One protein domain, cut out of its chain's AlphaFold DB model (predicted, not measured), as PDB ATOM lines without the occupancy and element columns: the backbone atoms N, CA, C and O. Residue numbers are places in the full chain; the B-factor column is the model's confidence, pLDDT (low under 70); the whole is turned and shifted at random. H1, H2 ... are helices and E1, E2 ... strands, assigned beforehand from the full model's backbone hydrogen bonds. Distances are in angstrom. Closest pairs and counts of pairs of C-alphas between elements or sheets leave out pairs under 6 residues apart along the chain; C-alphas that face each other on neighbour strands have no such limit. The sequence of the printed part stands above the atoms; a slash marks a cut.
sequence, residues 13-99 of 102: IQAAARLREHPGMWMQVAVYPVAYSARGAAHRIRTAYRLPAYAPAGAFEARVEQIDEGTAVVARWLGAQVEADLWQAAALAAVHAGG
ATOM      1  N   ILE A  13     -14.117 -14.945  41.786       95.50
ATOM      2  CA  ILE A  13     -14.510 -15.215  43.176       95.50
ATOM      3  C   ILE A  13     -14.286 -13.966  44.031       95.50
ATOM      4  O   ILE A  13     -15.205 -13.511  44.706       95.50
ATOM      5  N   GLN A  14     -13.094 -13.367  43.950       95.69
ATOM      6  CA  GLN A  14     -12.777 -12.156  44.711       95.69
ATOM      7  C   GLN A  14     -13.616 -10.963  44.244       95.69
ATOM      8  O   GLN A  14     -14.099 -10.191  45.065       95.69
ATOM      9  N   ALA A  15     -13.845 -10.833  42.933       96.12
ATOM     10  CA  ALA A  15     -14.701  -9.780  42.402       96.12
ATOM     11  C   ALA A  15     -16.147  -9.908  42.910       96.12
ATOM     12  O   ALA A  15     -16.734  -8.916  43.328       96.12
ATOM     13  N   ALA A  16     -16.716 -11.117  42.910       97.25
ATOM     14  CA  ALA A  16     -18.061 -11.356  43.428       97.25
ATOM     15  C   ALA A  16     -18.161 -11.116  44.943       97.25
ATOM     16  O   ALA A  16     -19.153 -10.548  45.392       97.25
ATOM     17  N   ALA A  17     -17.142 -11.503  45.718       97.38
ATOM     18  CA  ALA A  17     -17.077 -11.216  47.152       97.38
ATOM     19  C   ALA A  17     -17.083  -9.703  47.416       97.38
ATOM     20  O   ALA A  17     -17.958  -9.211  48.123       97.38
ATOM     21  N   ARG A  18     -16.214  -8.953  46.727       97.25
ATOM     22  CA  ARG A  18     -16.167  -7.489  46.819       97.25
ATOM     23  C   ARG A  18     -17.507  -6.840  46.465       97.25
ATOM     24  O   ARG A  18     -17.940  -5.907  47.123       97.25
ATOM     25  N   LEU A  19     -18.189  -7.327  45.427       98.00
ATOM     26  CA  LEU A  19     -19.517  -6.830  45.049       98.00
ATOM     27  C   LEU A  19     -20.570  -7.073  46.138       98.00
ATOM     28  O   LEU A  19     -21.435  -6.224  46.330       98.00
ATOM     29  N   ARG A  20     -20.489  -8.195  46.861       97.81
ATOM     30  CA  ARG A  20     -21.387  -8.485  47.989       97.81
ATOM     31  C   ARG A  20     -21.114  -7.600  49.206       97.81
ATOM     32  O   ARG A  20     -22.055  -7.237  49.903       97.81
ATOM     33  N   GLU A  21     -19.862  -7.198  49.418       97.81
ATOM     34  CA  GLU A  21     -19.481  -6.223  50.454       97.81
ATOM     35  C   GLU A  21     -20.061  -4.821  50.189       97.81
ATOM     36  O   GLU A  21     -20.258  -4.050  51.125       97.81
ATOM     37  N   HIS A  22     -20.387  -4.498  48.929       97.44
ATOM     38  CA  HIS A  22     -20.954  -3.204  48.526       97.44
ATOM     39  C   HIS A  22     -22.244  -3.365  47.696       97.44
ATOM     40  O   HIS A  22     -22.238  -3.148  46.476       97.44
ATOM     41  N   PRO A  23     -23.376  -3.717  48.334       97.25
ATOM     42  CA  PRO A  23     -24.643  -3.938  47.641       97.25
ATOM     43  C   PRO A  23     -25.097  -2.690  46.876       97.25
ATOM     44  O   PRO A  23     -24.994  -1.566  47.366       97.25
ATOM     45  N   GLY A  24     -25.600  -2.878  45.656       96.81
ATOM     46  CA  GLY A  24     -26.100  -1.805  44.793       96.81
ATOM     47  C   GLY A  24     -25.023  -0.946  44.117       96.81
ATOM     48  O   GLY A  24     -25.353  -0.202  43.187       96.81
ATOM     49  N   MET A  25     -23.750  -1.067  44.514       98.06
ATOM     50  CA  MET A  25     -22.652  -0.266  43.974       98.06
ATOM     51  C   MET A  25     -22.071  -0.882  42.700       98.06
ATOM     52  O   MET A  25     -21.660  -2.043  42.674       98.06
ATOM     53  N   TRP A  26     -21.994  -0.076  41.642       97.94
ATOM     54  CA  TRP A  26     -21.303  -0.446  40.411       97.94
ATOM     55  C   TRP A  26     -19.794  -0.405  40.620       97.94
ATOM     56  O   TRP A  26     -19.231   0.640  40.935       97.94
ATOM     57  N   MET A  27     -19.131  -1.540  40.417       97.62
ATOM     58  CA  MET A  27     -17.680  -1.655  40.519       97.62
ATOM     59  C   MET A  27     -17.096  -2.397  39.321       97.62
ATOM     60  O   MET A  27     -17.715  -3.301  38.753       97.62
ATOM     61  N   GLN A  28     -15.871  -2.026  38.948       96.56
ATOM     62  CA  GLN A  28     -15.128  -2.685  37.881       96.56
ATOM     63  C   GLN A  28     -14.717  -4.101  38.295       96.56
ATOM     64  O   GLN A  28     -14.047  -4.304  39.307       96.56
ATOM     65  N   VAL A  29     -15.068  -5.074  37.457       95.38
ATOM     66  CA  VAL A  29     -14.682  -6.479  37.602       95.38
ATOM     67  C   VAL A  29     -13.413  -6.765  36.808       95.38
ATOM     68  O   VAL A  29     -12.457  -7.313  37.345       95.38
ATOM     69  N   ALA A  30     -13.397  -6.392  35.528       94.06
ATOM     70  CA  ALA A  30     -12.300  -6.676  34.609       94.06
ATOM     71  C   ALA A  30     -12.264  -5.660  33.464       94.06
ATOM     72  O   ALA A  30     -13.277  -5.042  33.148       94.06
ATOM     73  N   VAL A  31     -11.115  -5.551  32.800       94.12
ATOM     74  CA  VAL A  31     -10.954  -4.783  31.558       94.12
ATOM     75  C   VAL A  31     -10.528  -5.734  30.453       94.12
ATOM     76  O   VAL A  31      -9.602  -6.531  30.628       94.12
ATOM     77  N   TYR A  32     -11.201  -5.647  29.311       92.06
ATOM     78  CA  TYR A  32     -10.887  -6.431  28.125       92.06
ATOM     79  C   TYR A  32     -10.398  -5.518  26.997       92.06
ATOM     80  O   TYR A  32     -10.955  -4.440  26.814       92.06
ATOM     81  N   PRO A  33      -9.430  -5.961  26.173       91.31
ATOM     82  CA  PRO A  33      -8.962  -5.174  25.028       91.31
ATOM     83  C   PRO A  33     -10.028  -4.957  23.946       91.31
ATOM     84  O   PRO A  33      -9.893  -4.066  23.120       91.31
ATOM     85  N   VAL A  34     -11.057  -5.811  23.909       90.75
ATOM     86  CA  VAL A  34     -12.100  -5.795  22.879       90.75
ATOM     87  C   VAL A  34     -13.489  -5.911  23.502       90.75
ATOM     88  O   VAL A  34     -13.717  -6.715  24.414       90.75
ATOM     89  N   ALA A  35     -14.438  -5.157  22.948       92.88
ATOM     90  CA  ALA A  35     -15.806  -5.076  23.454       92.88
ATOM     91  C   ALA A  35     -16.555  -6.418  23.406       92.88
ATOM     92  O   ALA A  35     -17.367  -6.700  24.285       92.88
ATOM     93  N   TYR A  36     -16.276  -7.269  22.411       95.31
ATOM     94  CA  TYR A  36     -16.911  -8.587  22.287       95.31
ATOM     95  C   TYR A  36     -16.659  -9.464  23.525       95.31
ATOM     96  O   TYR A  36     -17.599  -9.982  24.130       95.31
ATOM     97  N   SER A  37     -15.401  -9.553  23.965       94.12
ATOM     98  CA  SER A  37     -15.018 -10.315  25.157       94.12
ATOM     99  C   SER A  37     -15.640  -9.741  26.431       94.12
ATOM    100  O   SER A  37     -16.128 -10.504  27.267       94.12
ATOM    101  N   ALA A  38     -15.690  -8.410  26.557       95.81
ATOM    102  CA  ALA A  38     -16.341  -7.746  27.685       95.81
ATOM    103  C   ALA A  38     -17.847  -8.044  27.735       95.81
ATOM    104  O   ALA A  38     -18.377  -8.371  28.795       95.81
ATOM    105  N   ARG A  39     -18.541  -8.006  26.589       97.56
ATOM    106  CA  ARG A  39     -19.975  -8.335  26.504       97.56
ATOM    107  C   ARG A  39     -20.245  -9.783  26.899       97.56
ATOM    108  O   ARG A  39     -21.169 -10.034  27.670       97.56
ATOM    109  N   GLY A  40     -19.416 -10.718  26.431       97.12
ATOM    110  CA  GLY A  40     -19.503 -12.126  26.821       97.12
ATOM    111  C   GLY A  40     -19.251 -12.346  28.317       97.12
ATOM    112  O   GLY A  40     -19.920 -13.162  28.949       97.12
ATOM    113  N   ALA A  41     -18.318 -11.605  28.918       96.25
ATOM    114  CA  ALA A  41     -18.088 -11.636  30.361       96.25
ATOM    115  C   ALA A  41     -19.271 -11.049  31.150       96.25
ATOM    116  O   ALA A  41     -19.766 -11.705  32.063       96.25
ATOM    117  N   ALA A  42     -19.791  -9.884  30.754       98.00
ATOM    118  CA  ALA A  42     -20.966  -9.279  31.381       98.00
ATOM    119  C   ALA A  42     -22.199 -10.195  31.291       98.00
ATOM    120  O   ALA A  42     -22.936 -10.333  32.262       98.00
ATOM    121  N   HIS A  43     -22.403 -10.871  30.155       98.19
ATOM    122  CA  HIS A  43     -23.468 -11.863  30.014       98.19
ATOM    123  C   HIS A  43     -23.316 -13.013  31.018       98.19
ATOM    124  O   HIS A  43     -24.267 -13.300  31.737       98.19
ATOM    125  N   ARG A  44     -22.124 -13.620  31.119       97.62
ATOM    126  CA  ARG A  44     -21.866 -14.720  32.066       97.62
ATOM    127  C   ARG A  44     -22.029 -14.315  33.528       97.62
ATOM    128  O   ARG A  44     -22.432 -15.150  34.326       97.62
ATOM    129  N   ILE A  45     -21.732 -13.062  33.878       97.94
ATOM    130  CA  ILE A  45     -21.993 -12.536  35.224       97.94
ATOM    131  C   ILE A  45     -23.501 -12.496  35.490       97.94
ATOM    132  O   ILE A  45     -23.946 -13.046  36.488       97.94
ATOM    133  N   ARG A  46     -24.298 -11.923  34.574       98.31
ATOM    134  CA  ARG A  46     -25.763 -11.832  34.740       98.31
ATOM    135  C   ARG A  46     -26.437 -13.201  34.821       98.31
ATOM    136  O   ARG A  46     -27.372 -13.382  35.591       98.31
ATOM    137  N   THR A  47     -25.982 -14.160  34.016       97.75
ATOM    138  CA  THR A  47     -26.587 -15.500  33.934       97.75
ATOM    139  C   THR A  47     -25.947 -16.524  34.865       97.75
ATOM    140  O   THR A  47     -26.371 -17.675  34.867       97.75
ATOM    141  N   ALA A  48     -24.897 -16.147  35.601       96.88
ATOM    142  CA  ALA A  48     -24.025 -17.064  36.333       96.88
ATOM    143  C   ALA A  48     -23.461 -18.233  35.481       96.88
ATOM    144  O   ALA A  48     -22.986 -19.240  36.016       96.88
ATOM    145  N   TYR A  49     -23.476 -18.128  34.144       96.56
ATOM    146  CA  TYR A  49     -23.104 -19.232  33.258       96.56
ATOM    147  C   TYR A  49     -21.617 -19.576  33.380       96.56
ATOM    148  O   TYR A  49     -20.741 -18.785  33.010       96.56
ATOM    149  N   ARG A  50     -21.338 -20.791  33.874       94.44
ATOM    150  CA  ARG A  50     -19.989 -21.284  34.211       94.44
ATOM    151  C   ARG A  50     -19.232 -20.371  35.189       94.44
ATOM    152  O   ARG A  50     -18.005 -20.414  35.233       94.44
ATOM    153  N   LEU A  51     -19.945 -19.550  35.961       95.12
ATOM    154  CA  LEU A  51     -19.379 -18.675  36.983       95.12
ATOM    155  C   LEU A  51     -20.205 -18.789  38.278       95.12
ATOM    156  O   LEU A  51     -20.994 -17.892  38.581       95.12
ATOM    157  N   PRO A  52     -20.013 -19.861  39.071       95.44
ATOM    158  CA  PRO A  52     -20.818 -20.112  40.272       95.44
ATOM    159  C   PRO A  52     -20.710 -18.995  41.320       95.44
ATOM    160  O   PRO A  52     -21.630 -18.801  42.101       95.44
ATOM    161  N   ALA A  53     -19.634 -18.202  41.301       96.94
ATOM    162  CA  ALA A  53     -19.466 -17.051  42.190       96.94
ATOM    163  C   ALA A  53     -20.554 -15.971  42.021       96.94
ATOM    164  O   ALA A  53     -20.816 -15.224  42.964       96.94
ATOM    165  N   TYR A  54     -21.180 -15.891  40.841       97.62
ATOM    166  CA  TYR A  54     -22.278 -14.963  40.553       97.62
ATOM    167  C   TYR A  54     -23.649 -15.642  40.565       97.62
ATOM    168  O   TYR A  54     -24.630 -15.021  40.174       97.62
ATOM    169  N   ALA A  55     -23.722 -16.911  40.973       96.44
ATOM    170  CA  ALA A  55     -25.002 -17.560  41.191       96.44
ATOM    171  C   ALA A  55     -25.710 -16.921  42.401       96.44
ATOM    172  O   ALA A  55     -25.020 -16.464  43.320       96.44
ATOM    173  N   PRO A  56     -27.052 -16.900  42.406       97.75
ATOM    174  CA  PRO A  56     -27.954 -17.390  41.363       97.75
ATOM    175  C   PRO A  56     -28.009 -16.441  40.157       97.75
ATOM    176  O   PRO A  56     -27.676 -15.260  40.253       97.75
ATOM    177  N   ALA A  57     -28.434 -16.957  38.999       97.25
ATOM    178  CA  ALA A  57     -28.648 -16.124  37.817       97.25
ATOM    179  C   ALA A  57     -29.616 -14.975  38.149       97.25
ATOM    180  O   ALA A  57     -30.670 -15.206  38.734       97.25
ATOM    181  N   GLY A  58     -29.250 -13.746  37.782       97.56
ATOM    182  CA  GLY A  58     -30.009 -12.541  38.123       97.56
ATOM    183  C   GLY A  58     -29.607 -11.857  39.434       97.56
ATOM    184  O   GLY A  58     -30.001 -10.715  39.633       97.56
ATOM    185  N   ALA A  59     -28.775 -12.464  40.293       98.06
ATOM    186  CA  ALA A  59     -28.327 -11.809  41.533       98.06
ATOM    187  C   ALA A  59     -27.373 -10.627  41.290       98.06
ATOM    188  O   ALA A  59     -27.175  -9.771  42.157       98.06
ATOM    189  N   PHE A  60     -26.780 -10.579  40.097       98.56
ATOM    190  CA  PHE A  60     -25.873  -9.529  39.671       98.56
ATOM    191  C   PHE A  60     -26.377  -8.866  38.399       98.56
ATOM    192  O   PHE A  60     -26.709  -9.524  37.410       98.56
ATOM    193  N   GLU A  61     -26.304  -7.543  38.386       98.50
ATOM    194  CA  GLU A  61     -26.327  -6.786  37.149       98.50
ATOM    195  C   GLU A  61     -24.898  -6.587  36.650       98.50
ATOM    196  O   GLU A  61     -23.968  -6.384  37.429       98.50
ATOM    197  N   ALA A  62     -24.718  -6.619  35.332       98.31
ATOM    198  CA  ALA A  62     -23.439  -6.310  34.707       98.31
ATOM    199  C   ALA A  62     -23.643  -5.599  33.375       98.31
ATOM    200  O   ALA A  62     -24.517  -5.980  32.588       98.31
ATOM    201  N   ARG A  63     -22.791  -4.616  33.089       97.75
ATOM    202  CA  ARG A  63     -22.748  -3.882  31.820       97.75
ATOM    203  C   ARG A  63     -21.307  -3.625  31.393       97.75
ATOM    204  O   ARG A  63     -20.363  -3.922  32.124       97.75
ATOM    205  N   VAL A  64     -21.152  -3.125  30.173       97.88
ATOM    206  CA  VAL A  64     -19.851  -2.761  29.611       97.88
ATOM    207  C   VAL A  64     -19.738  -1.253  29.491       97.88
ATOM    208  O   VAL A  64     -20.702  -0.598  29.099       97.88
ATOM    209  N   GLU A  65     -18.561  -0.725  29.789       96.75
ATOM    210  CA  GLU A  65     -18.233   0.694  29.670       96.75
ATOM    211  C   GLU A  65     -16.952   0.826  28.839       96.75
ATOM    212  O   GLU A  65     -16.029   0.021  28.977       96.75
ATOM    213  N   GLN A  66     -16.921   1.782  27.907       96.00
ATOM    214  CA  GLN A  66     -15.699   2.089  27.161       96.00
ATOM    215  C   GLN A  66     -14.814   2.978  28.035       96.00
ATOM    216  O   GLN A  66     -15.302   3.960  28.587       96.00
ATOM    217  N   ILE A  67     -13.544   2.609  28.160       93.56
ATOM    218  CA  ILE A  67     -12.515   3.346  28.900       93.56
ATOM    219  C   ILE A  67     -11.259   3.453  28.028       93.56
ATOM    220  O   ILE A  67     -11.117   2.714  27.051       93.56
ATOM    221  N   ASP A  68     -10.323   4.330  28.380       89.25
ATOM    222  CA  ASP A  68      -9.115   4.563  27.576       89.25
ATOM    223  C   ASP A  68      -8.267   3.288  27.401       89.25
ATOM    224  O   ASP A  68      -7.655   3.055  26.359       89.25
ATOM    225  N   GLU A  69      -8.277   2.399  28.396       85.19
ATOM    226  CA  GLU A  69      -7.527   1.143  28.386       85.19
ATOM    227  C   GLU A  69      -8.261  -0.034  27.714       85.19
ATOM    228  O   GLU A  69      -7.721  -1.148  27.686       85.19
ATOM    229  N   GLY A  70      -9.477   0.175  27.194       91.94
ATOM    230  CA  GLY A  70     -10.276  -0.839  26.506       91.94
ATOM    231  C   GLY A  70     -11.755  -0.827  26.902       91.94
ATOM    232  O   GLY A  70     -12.401   0.205  27.001       91.94
ATOM    233  N   THR A  71     -12.343  -2.003  27.109       95.94
ATOM    234  CA  THR A  71     -13.737  -2.128  27.552       95.94
ATOM    235  C   THR A  71     -13.795  -2.716  28.957       95.94
ATOM    236  O   THR A  71     -13.473  -3.891  29.164       95.94
ATOM    237  N   ALA A  72     -14.231  -1.907  29.917       96.06
ATOM    238  CA  ALA A  72     -14.476  -2.324  31.287       96.06
ATOM    239  C   ALA A  72     -15.782  -3.118  31.388       96.06
ATOM    240  O   ALA A  72     -16.790  -2.790  30.762       96.06
ATOM    241  N   VAL A  73     -15.768  -4.163  32.207       97.44
ATOM    242  CA  VAL A  73     -16.972  -4.818  32.710       97.44
ATOM    243  C   VAL A  73     -17.191  -4.310  34.118       97.44
ATOM    244  O   VAL A  73     -16.364  -4.555  35.000       97.44
ATOM    245  N   VAL A  74     -18.311  -3.630  34.320       97.88
ATOM    246  CA  VAL A  74     -18.766  -3.208  35.639       97.88
ATOM    247  C   VAL A  74     -19.968  -4.047  36.037       97.88
ATOM    248  O   VAL A  74     -20.795  -4.418  35.199       97.88
ATOM    249  N   ALA A  75     -20.050  -4.374  37.316       98.44
ATOM    250  CA  ALA A  75     -21.155  -5.129  37.874       98.44
ATOM    251  C   ALA A  75     -21.574  -4.540  39.214       98.44
ATOM    252  O   ALA A  75     -20.809  -3.807  39.839       98.44
ATOM    253  N   ARG A  76     -22.782  -4.885  39.649       98.56
ATOM    254  CA  ARG A  76     -23.259  -4.661  41.012       98.56
ATOM    255  C   ARG A  76     -24.019  -5.884  41.491       98.56
ATOM    256  O   ARG A  76     -24.692  -6.548  40.702       98.56
ATOM    257  N   TRP A  77     -23.915  -6.165  42.779       98.56
ATOM    258  CA  TRP A  77     -24.778  -7.138  43.432       98.56
ATOM    259  C   TRP A  77     -26.080  -6.462  43.858       98.56
ATOM    260  O   TRP A  77     -26.045  -5.336  44.354       98.56
ATOM    261  N   LEU A  78     -27.218  -7.125  43.659       98.31
ATOM    262  CA  LEU A  78     -28.534  -6.537  43.942       98.31
ATOM    263  C   LEU A  78     -28.954  -6.639  45.413       98.31
ATOM    264  O   LEU A  78     -29.890  -5.958  45.823       98.31
ATOM    265  N   GLY A  79     -28.235  -7.427  46.212       97.88
ATOM    266  CA  GLY A  79     -28.474  -7.572  47.645       97.88
ATOM    267  C   GLY A  79     -28.986  -8.954  48.040       97.88
ATOM    268  O   GLY A  79     -29.435  -9.745  47.209       97.88
ATOM    269  N   ALA A  80     -28.925  -9.228  49.346       97.44
ATOM    270  CA  ALA A  80     -29.208 -10.547  49.910       97.44
ATOM    271  C   ALA A  80     -30.650 -10.998  49.668       97.44
ATOM    272  O   ALA A  80     -30.870 -12.171  49.391       97.44
ATOM    273  N   GLN A  81     -31.613 -10.073  49.740       97.69
ATOM    274  CA  GLN A  81     -33.024 -10.406  49.539       97.69
ATOM    275  C   GLN A  81     -33.285 -10.905  48.116       97.69
ATOM    276  O   GLN A  81     -33.856 -11.971  47.940       97.69
ATOM    277  N   VAL A  82     -32.787 -10.183  47.107       97.31
ATOM    278  CA  VAL A  82     -32.933 -10.580  45.698       97.31
ATOM    279  C   VAL A  82     -32.272 -11.935  45.449       97.31
ATOM    280  O   VAL A  82     -32.844 -12.796  44.788       97.31
ATOM    281  N   GLU A  83     -31.074 -12.147  45.997       96.94
ATOM    282  CA  GLU A  83     -30.378 -13.433  45.904       96.94
ATOM    283  C   GLU A  83     -31.170 -14.573  46.570       96.94
ATOM    284  O   GLU A  83     -31.294 -15.648  45.981       96.94
ATOM    285  N   ALA A  84     -31.753 -14.342  47.749       97.38
ATOM    286  CA  ALA A  84     -32.584 -15.321  48.446       97.38
ATOM    287  C   ALA A  84     -33.864 -15.662  47.662       97.38
ATOM    288  O   ALA A  84     -34.163 -16.843  47.476       97.38
ATOM    289  N   ASP A  85     -34.566 -14.655  47.138       98.06
ATOM    290  CA  ASP A  85     -35.790 -14.836  46.349       98.06
ATOM    291  C   ASP A  85     -35.516 -15.654  45.077       98.06
ATOM    292  O   ASP A  85     -36.278 -16.554  44.721       98.06
ATOM    293  N   LEU A  86     -34.386 -15.391  44.408       97.12
ATOM    294  CA  LEU A  86     -33.953 -16.141  43.227       97.12
ATOM    295  C   LEU A  86     -33.630 -17.600  43.556       97.12
ATOM    296  O   LEU A  86     -33.990 -18.496  42.788       97.12
ATOM    297  N   TRP A  87     -32.984 -17.861  44.694       95.25
ATOM    298  CA  TRP A  87     -32.751 -19.231  45.149       95.25
ATOM    299  C   TRP A  87     -34.048 -19.956  45.487       95.25
ATOM    300  O   TRP A  87     -34.216 -21.113  45.096       95.25
ATOM    301  N   GLN A  88     -34.980 -19.282  46.158       95.69
ATOM    302  CA  GLN A  88     -36.289 -19.842  46.469       95.69
ATOM    303  C   GLN A  88     -37.073 -20.161  45.191       95.69
ATOM    304  O   GLN A  88     -37.615 -21.258  45.062       95.69
ATOM    305  N   ALA A  89     -37.080 -19.253  44.214       94.12
ATOM    306  CA  ALA A  89     -37.715 -19.478  42.920       94.12
ATOM    307  C   ALA A  89     -37.090 -20.668  42.170       94.12
ATOM    308  O   ALA A  89     -37.813 -21.510  41.636       94.12
ATOM    309  N   ALA A  90     -35.758 -20.783  42.172       91.62
ATOM    310  CA  ALA A  90     -35.055 -21.909  41.559       91.62
ATOM    311  C   ALA A  90     -35.385 -23.246  42.247       91.62
ATOM    312  O   ALA A  90     -35.621 -24.246  41.567       91.62
ATOM    313  N   ALA A  91     -35.453 -23.261  43.580       91.81
ATOM    314  CA  ALA A  91     -35.848 -24.439  44.347       91.81
ATOM    315  C   ALA A  91     -37.294 -24.859  44.035       91.81
ATOM    316  O   ALA A  91     -37.549 -26.033  43.770       91.81
ATOM    317  N   LEU A  92     -38.230 -23.905  43.988       92.81
ATOM    318  CA  LEU A  92     -39.624 -24.169  43.622       92.81
ATOM    319  C   LEU A  92     -39.741 -24.733  42.200       92.81
ATOM    320  O   LEU A  92     -40.458 -25.713  41.993       92.81
ATOM    321  N   ALA A  93     -39.009 -24.173  41.234       89.25
ATOM    322  CA  ALA A  93     -38.993 -24.672  39.861       89.25
ATOM    323  C   ALA A  93     -38.465 -26.116  39.774       89.25
ATOM    324  O   ALA A  93     -39.029 -26.929  39.044       89.25
ATOM    325  N   ALA A  94     -37.432 -26.460  40.548       86.12
ATOM    326  CA  ALA A  94     -36.888 -27.817  40.593       86.12
ATOM    327  C   ALA A  94     -37.901 -28.841  41.138       86.12
ATOM    328  O   ALA A  94     -38.001 -29.940  40.596       86.12
ATOM    329  N   VAL A  95     -38.695 -28.475  42.153       90.56
ATOM    330  CA  VAL A  95     -39.766 -29.341  42.683       90.56
ATOM    331  C   VAL A  95     -40.828 -29.622  41.616       90.56
ATOM    332  O   VAL A  95     -41.248 -30.763  41.457       90.56
ATOM    333  N   HIS A  96     -41.226 -28.606  40.844       80.44
ATOM    334  CA  HIS A  96     -42.237 -28.765  39.791       80.44
ATOM    335  C   HIS A  96     -41.706 -29.548  38.581       80.44
ATOM    336  O   HIS A  96     -42.463 -30.269  37.940       80.44
ATOM    337  N   ALA A  97     -40.409 -29.446  38.281       78.25
ATOM    338  CA  ALA A  97     -39.771 -30.204  37.205       78.25
ATOM    339  C   ALA A  97     -39.541 -31.690  37.551       78.25
ATOM    340  O   ALA A  97     -39.416 -32.509  36.645       78.25
ATOM    341  N   GLY A  98     -39.476 -32.040  38.842       67.19
ATOM    342  CA  GLY A  98     -39.259 -33.411  39.327       67.19
ATOM    343  C   GLY A  98     -40.528 -34.247  39.534       67.19
ATOM    344  O   GLY A  98     -40.429 -35.396  39.952       67.19
ATOM    345  N   GLY A  99     -41.712 -33.691  39.267       55.50
ATOM    346  CA  GLY A  99     -43.004 -34.354  39.444       55.50
ATOM    347  C   GLY A  99     -43.538 -35.035  38.182       55.50
ATOM    348  O   GLY A  99     -44.636 -34.698  37.752       55.50
TER     349      GLY A  99
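What this domain is: This is residues 13 to 99 of the 102 residues of an uncharacterized protein of Streptomyces qinglanensis (UniProt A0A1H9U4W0). A strongly twisted antiparallel sheet of three strands is covered by the helix H2, which runs along it over E3 and E2, while the short helix H1 crosses it slantwise over E3. The long helix H3 leaves the end of E3 as an arm that lengthens the whole, and residues 91 to 99, of which 91 to 97 belong to H3, stick out free. The printed part has 87 residues, with three named helices and three named strands in the order H1, E1, H2, E2, E3, H3; the sheet's order is E1, E3, E2, and the class is mixed, helices and strands. The whole is only just compact, close to loose, with a radius of gyration of the C-alphas of 14.2 A, and spans 52 by 25 by 17 A.

How they stand to each other: H1, residues 13 to 21, is on the sheet of E1, residues 27 to 32, E3, residues 70 to 77, and E2, residues 60 to 67, at a height over the sheet of 8.1 A. It runs slantwise to the strands, at 42 degrees to E3 on the local plane, and the closest C-alphas of H1 and E3 are those of Leu 19 and Trp 77, 5.5 A apart. E1 is antiparallel to E3 at 149 degrees, with N 29 and O 73 at 2.8 A, within hydrogen-bond range. H2, residues 35 to 47, is on the sheet at a height of 8.1 A and runs along the strands, at 5 degrees to E3 on the local plane. The closest C-alphas of H2 and E2 are those of Ala 42 and Ala 62, 5.1 A apart. E1, H2 and E2 form a split strand-helix-strand unit, two strands running the same way with E3 between them, and its crossover is right-handed. E2 and E3 are a hairpin, antiparallel at 156 degrees, with N 72 and O 65 at 2.8 A and N 63 and O 74 at 2.9 A. H3, residues 80 to 97, is not on the sheet; it is apart from H2, and only just apart from H1, their closest C-alphas being 8.3 A apart. In H1, H2 and H3 every O i to N i+4 pair is within hydrogen-bond range.

Where its parts are: H1 begins at C-alpha 13, (-14.510, -15.215, 43.176), and is 12.6 A long. E1 measures 14.9 A, H2 18.3 A, E2 21.5 A and E3 23.2 A. H3 measures 25.7 A and ends at C-alpha 97, (-39.771, -30.204, 37.205).

The domain as a whole: The C-alphas of Asp 68 and Gly 99, the two farthest apart, are 53.0 A apart. The printed part has no cut; the link from H2 to E2, residues 48 to 59, is long, and the other links are tight. The mean pLDDT of the printed part is 94.7, with residues 98 to 99 under 70.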